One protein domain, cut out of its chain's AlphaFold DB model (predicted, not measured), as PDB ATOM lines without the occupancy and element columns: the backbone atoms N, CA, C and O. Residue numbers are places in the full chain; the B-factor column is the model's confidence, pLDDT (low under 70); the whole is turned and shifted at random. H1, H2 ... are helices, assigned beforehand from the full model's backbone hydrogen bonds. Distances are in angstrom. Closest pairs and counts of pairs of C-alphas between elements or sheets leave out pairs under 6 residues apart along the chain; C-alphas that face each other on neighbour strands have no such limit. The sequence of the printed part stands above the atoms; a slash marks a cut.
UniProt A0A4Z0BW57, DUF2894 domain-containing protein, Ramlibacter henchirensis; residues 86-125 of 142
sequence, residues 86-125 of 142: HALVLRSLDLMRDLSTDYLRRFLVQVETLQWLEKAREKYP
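What this domain is: This is residues 86 to 125 of the 142 residues of the protein "DUF2894 domain-containing protein" of Ramlibacter henchirensis (UniProt A0A4Z0BW57). Two helices make a flat, open V with unequal arms: the shorter H1 comes first, the chain turns sharply at Ser 100, and the longer H2 runs away from the corner. The far ends, residues 86 to 91 and 109 to 125, stand free. The printed part has 40 residues with two named helices, H1 then H2, and no named strand; the class is all helix. It is only just loose, close to extended, with a radius of gyration of the C-alphas of 13.1 A and spans of 39 by 22 by 6 A.

How they stand to each other: Start with H1, residues 86 to 99, and go on to H2, residues 101 to 123; they form a helical hairpin, running opposite ways at a steep tilt of 42 degrees. They touch through residues 93 to 97 and 103 to 104 alone; look at Met 96 and Leu 104, whose C-alphas are the closest, 5.8 A apart. In H1 and H2 every O i to N i+4 pair is within hydrogen-bond range.

Where its parts are: Find C-alpha 86 at (261.071, 355.833, 203.054); from there H1 runs 20.1 A to C-alpha 99. H2 runs 33.5 A from C-alpha 101 at (248.856, 371.449, 199.554) to C-alpha 123 at (280.748, 374.527, 209.225).

The domain as a whole: The C-alphas of Asp 98 and Pro 125 are the two farthest apart, 39.6 A. The printed part has no cut, and the link from H1 to H2 is tight. Look for pLDDT under 70 at residues 86 to 87.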
ATOM      1  N   HIS A  86     261.189 355.045 204.280       67.25
ATOM      2  CA  HIS A  86     261.071 355.833 203.054       67.25
ATOM      3  C   HIS A  86     259.651 355.750 202.478       67.25
ATOM      4  O   HIS A  86     259.045 356.780 202.195       67.25
ATOM      5  N   ALA A  87     259.079 354.545 202.390       68.38
ATOM      6  CA  ALA A  87     257.703 354.354 201.925       68.38
ATOM      7  C   ALA A  87     256.674 355.045 202.841       68.38
ATOM      8  O   ALA A  87     255.716 355.649 202.358       68.38
ATOM      9  N   LEU A  88     256.888 355.011 204.159       77.94
ATOM     10  CA  LEU A  88     256.044 355.700 205.137       77.94
ATOM     11  C   LEU A  88     256.123 357.223 204.996       77.94
ATOM     12  O   LEU A  88     255.090 357.891 205.049       77.94
ATOM     13  N   VAL A  89     257.318 357.777 204.773       81.06
ATOM     14  CA  VAL A  89     257.494 359.214 204.515       81.06
ATOM     15  C   VAL A  89     256.765 359.614 203.237       81.06
ATOM     16  O   VAL A  89     256.010 360.581 203.254       81.06
ATOM     17  N   LEU A  90     256.911 358.843 202.158       76.50
ATOM     18  CA  LEU A  90     256.213 359.111 200.900       76.50
ATOM     19  C   LEU A  90     254.688 359.075 201.070       76.50
ATOM     20  O   LEU A  90     254.010 360.006 200.643       76.50
ATOM     21  N   ARG A  91     254.152 358.065 201.767       79.56
ATOM     22  CA  ARG A  91     252.717 357.983 202.083       79.56
ATOM     23  C   ARG A  91     252.245 359.161 202.939       79.56
ATOM     24  O   ARG A  91     251.146 359.665 202.743       79.56
ATOM     25  N   SER A  92     253.070 359.613 203.880       83.38
ATOM     26  CA  SER A  92     252.746 360.753 204.744       83.38
ATOM     27  C   SER A  92     252.717 362.070 203.963       83.38
ATOM     28  O   SER A  92     251.840 362.897 204.196       83.38
ATOM     29  N   LEU A  93     253.642 362.260 203.015       81.44
ATOM     30  CA  LEU A  93     253.653 363.410 202.102       81.44
ATOM     31  C   LEU A  93     252.424 363.421 201.187       81.44
ATOM     32  O   LEU A  93     251.849 364.485 200.960       81.44
ATOM     33  N   ASP A  94     252.000 362.249 200.716       77.81
ATOM     34  CA  ASP A  94     250.796 362.087 199.900       77.81
ATOM     35  C   ASP A  94     249.530 362.468 200.689       77.81
ATOM     36  O   ASP A  94     248.756 363.315 200.252       77.81
ATOM     37  N   LEU A  95     249.391 361.970 201.922       81.88
ATOM     38  CA  LEU A  95     248.282 362.345 202.808       81.88
ATOM     39  C   LEU A  95     248.283 363.838 203.164       81.88
ATOM     40  O   LEU A  95     247.227 364.466 203.199       81.88
ATOM     41  N   MET A  96     249.453 364.437 203.412       83.88
ATOM     42  CA  MET A  96     249.551 365.879 203.663       83.88
ATOM     43  C   MET A  96     249.086 366.696 202.459       83.88
ATOM     44  O   MET A  96     248.415 367.706 202.652       83.88
ATOM     45  N   ARG A  97     249.397 366.255 201.232       80.94
ATOM     46  CA  ARG A  97     248.892 366.893 200.011       80.94
ATOM     47  C   ARG A  97     247.372 366.825 199.943       80.94
ATOM     48  O   ARG A  97     246.755 367.857 199.677       80.94
ATOM     49  N   ASP A  98     246.809 365.638 200.159       79.06
ATOM     50  CA  ASP A  98     245.370 365.388 200.042       79.06
ATOM     51  C   ASP A  98     244.569 366.187 201.084       79.06
ATOM     52  O   ASP A  98     243.455 366.623 200.807       79.06
ATOM     53  N   LEU A  99     245.159 366.445 202.258       87.44
ATOM     54  CA  LEU A  99     244.578 367.310 203.287       87.44
ATOM     55  C   LEU A  99     244.759 368.805 202.983       87.44
ATOM     56  O   LEU A  99     243.816 369.583 203.117       87.44
ATOM     57  N   SER A 100     245.972 369.237 202.624       85.50
ATOM     58  CA  SER A 100     246.272 370.623 202.252       85.50
ATOM     59  C   SER A 100     247.632 370.752 201.566       85.50
ATOM     60  O   SER A 100     248.695 370.575 202.166       85.50
ATOM     61  N   THR A 101     247.620 371.194 200.311       82.75
ATOM     62  CA  THR A 101     248.856 371.449 199.554       82.75
ATOM     63  C   THR A 101     249.669 372.628 200.113       82.75
ATOM     64  O   THR A 101     250.892 372.659 199.968       82.75
ATOM     65  N   ASP A 102     249.025 373.589 200.782       80.38
ATOM     66  CA  ASP A 102     249.719 374.731 201.391       80.38
ATOM     67  C   ASP A 102     250.562 374.300 202.604       80.38
ATOM     68  O   ASP A 102     251.735 374.668 202.725       80.38
ATOM     69  N   TYR A 103     250.016 373.406 203.438       87.25
ATOM     70  CA  TYR A 103     250.743 372.820 204.565       87.25
ATOM     71  C   TYR A 103     251.966 372.021 204.108       87.25
ATOM     72  O   TYR A 103     253.056 372.201 204.655       87.25
ATOM     73  N   LEU A 104     251.817 371.196 203.064       86.06
ATOM     74  CA  LEU A 104     252.937 370.455 202.481       86.06
ATOM     75  C   LEU A 104     254.061 371.402 202.035       86.06
ATOM     76  O   LEU A 104     255.234 371.143 202.304       86.06
ATOM     77  N   ARG A 105     253.720 372.534 201.407       82.12
ATOM     78  CA  ARG A 105     254.714 373.526 200.980       82.12
ATOM     79  C   ARG A 105     255.469 374.118 202.171       82.12
ATOM     80  O   ARG A 105     256.697 374.193 202.136       82.12
ATOM     81  N   ARG A 106     254.758 374.500 203.236       86.69
ATOM     82  CA  ARG A 106     255.377 375.030 204.462       86.69
ATOM     83  C   ARG A 106     256.251 373.988 205.161       86.69
ATOM     84  O   ARG A 106     257.329 374.325 205.647       86.69
ATOM     85  N   PHE A 107     255.814 372.731 205.176       86.56
ATOM     86  CA  PHE A 107     256.585 371.617 205.717       86.56
ATOM     87  C   PHE A 107     257.916 371.437 204.977       86.56
ATOM     88  O   PHE A 107     258.960 371.346 205.618       86.56
ATOM     89  N   LEU A 108     257.914 371.463 203.640       86.06
ATOM     90  CA  LEU A 108     259.143 371.329 202.852       86.06
ATOM     91  C   LEU A 108     260.153 372.453 203.140       86.06
ATOM     92  O   LEU A 108     261.328 372.164 203.355       86.06
ATOM     93  N   VAL A 109     259.696 373.706 203.257       85.44
ATOM     94  CA  VAL A 109     260.560 374.843 203.644       85.44
ATOM     95  C   VAL A 109     261.187 374.627 205.029       85.44
ATOM     96  O   VAL A 109     262.371 374.907 205.240       85.44
ATOM     97  N   GLN A 110     260.423 374.082 205.979       84.94
ATOM     98  CA  GLN A 110     260.944 373.752 207.306       84.94
ATOM     99  C   GLN A 110     262.033 372.668 207.235       84.94
ATOM    100  O   GLN A 110     263.067 372.797 207.892       84.94
ATOM    101  N   VAL A 111     261.833 371.618 206.433       86.81
ATOM    102  CA  VAL A 111     262.826 370.545 206.257       86.81
ATOM    103  C   VAL A 111     264.114 371.073 205.616       86.81
ATOM    104  O   VAL A 111     265.208 370.708 206.048       86.81
ATOM    105  N   GLU A 112     264.023 371.961 204.628       79.25
ATOM    106  CA  GLU A 112     265.199 372.619 204.039       79.25
ATOM    107  C   GLU A 112     265.956 373.473 205.063       79.25
ATOM    108  O   GLU A 112     267.185 373.421 205.131       79.25
ATOM    109  N   THR A 113     265.225 374.190 205.918       88.25
ATOM    110  CA  THR A 113     265.810 374.997 207.000       88.25
ATOM    111  C   THR A 113     266.579 374.126 207.997       88.25
ATOM    112  O   THR A 113     267.683 374.478 208.414       88.25
ATOM    113  N   LEU A 114     266.038 372.956 208.351       89.81
ATOM    114  CA  LEU A 114     266.715 372.000 209.232       89.81
ATOM    115  C   LEU A 114     267.986 371.424 208.597       89.81
ATOM    116  O   LEU A 114     269.019 371.362 209.260       89.81
ATOM    117  N   GLN A 115     267.946 371.074 207.310       81.88
ATOM    118  CA  GLN A 115     269.137 370.618 206.584       81.88
ATOM    119  C   GLN A 115     270.208 371.710 206.502       81.88
ATOM    120  O   GLN A 115     271.404 371.426 206.590       81.88
ATOM    121  N   TRP A 116     269.798 372.970 206.336       88.56
ATOM    122  CA  TRP A 116     270.727 374.093 206.383       88.56
ATOM    123  C   TRP A 116     271.362 374.236 207.769       88.56
ATOM    124  O   TRP A 116     272.579 374.373 207.855       88.56
ATOM    125  N   LEU A 117     270.575 374.136 208.846       90.12
ATOM    126  CA  LEU A 117     271.076 374.186 210.226       90.12
ATOM    127  C   LEU A 117     272.063 373.053 210.528       90.12
ATOM    128  O   LEU A 117     273.064 373.280 211.205       90.12
ATOM    129  N   GLU A 118     271.816 371.850 210.014       86.25
ATOM    130  CA  GLU A 118     272.732 370.717 210.149       86.25
ATOM    131  C   GLU A 118     274.075 370.989 209.457       86.25
ATOM    132  O   GLU A 118     275.125 370.889 210.092       86.25
ATOM    133  N   LYS A 119     274.047 371.462 208.206       84.44
ATOM    134  CA  LYS A 119     275.257 371.874 207.470       84.44
ATOM    135  C   LYS A 119     275.968 373.053 208.134       84.44
ATOM    136  O   LYS A 119     277.194 373.123 208.147       84.44
ATOM    137  N   ALA A 120     275.213 374.006 208.674       88.31
ATOM    138  CA  ALA A 120     275.760 375.147 209.394       88.31
ATOM    139  C   ALA A 120     276.443 374.701 210.694       88.31
ATOM    140  O   ALA A 120     277.496 375.232 211.021       88.31
ATOM    141  N   ARG A 121     275.909 373.692 211.394       88.31
ATOM    142  CA  ARG A 121     276.534 373.097 212.586       88.31
ATOM    143  C   ARG A 121     277.877 372.433 212.274       88.31
ATOM    144  O   ARG A 121     278.769 372.480 213.110       88.31
ATOM    145  N   GLU A 122     278.026 371.823 211.102       86.75
ATOM    146  CA  GLU A 122     279.301 371.241 210.658       86.75
ATOM    147  C   GLU A 122     280.331 372.316 210.286       86.75
ATOM    148  O   GLU A 122     281.510 372.175 210.596       86.75
ATOM    149  N   LYS A 123     279.886 373.404 209.643       83.62
ATOM    150  CA  LYS A 123     280.748 374.527 209.225       83.62
ATOM    151  C   LYS A 123     281.145 375.450 210.372       83.62
ATOM    152  O   LYS A 123     282.254 375.972 210.391       83.62
ATOM    153  N   TYR A 124     280.231 375.647 211.310       83.69
ATOM    154  CA  TYR A 124     280.415 376.419 212.528       83.69
ATOM    155  C   TYR A 124     280.189 375.469 213.700       83.69
ATOM    156  O   TYR A 124     279.135 375.534 214.348       83.69
ATOM    157  N   PRO A 125     281.135 374.542 213.956       77.12
ATOM    158  CA  PRO A 125     281.053 373.711 215.137       77.12
ATOM    159  C   PRO A 125     280.933 374.665 216.314       77.12
ATOM    160  O   PRO A 125     281.781 375.537 216.504       77.12
TER     161      PRO A 125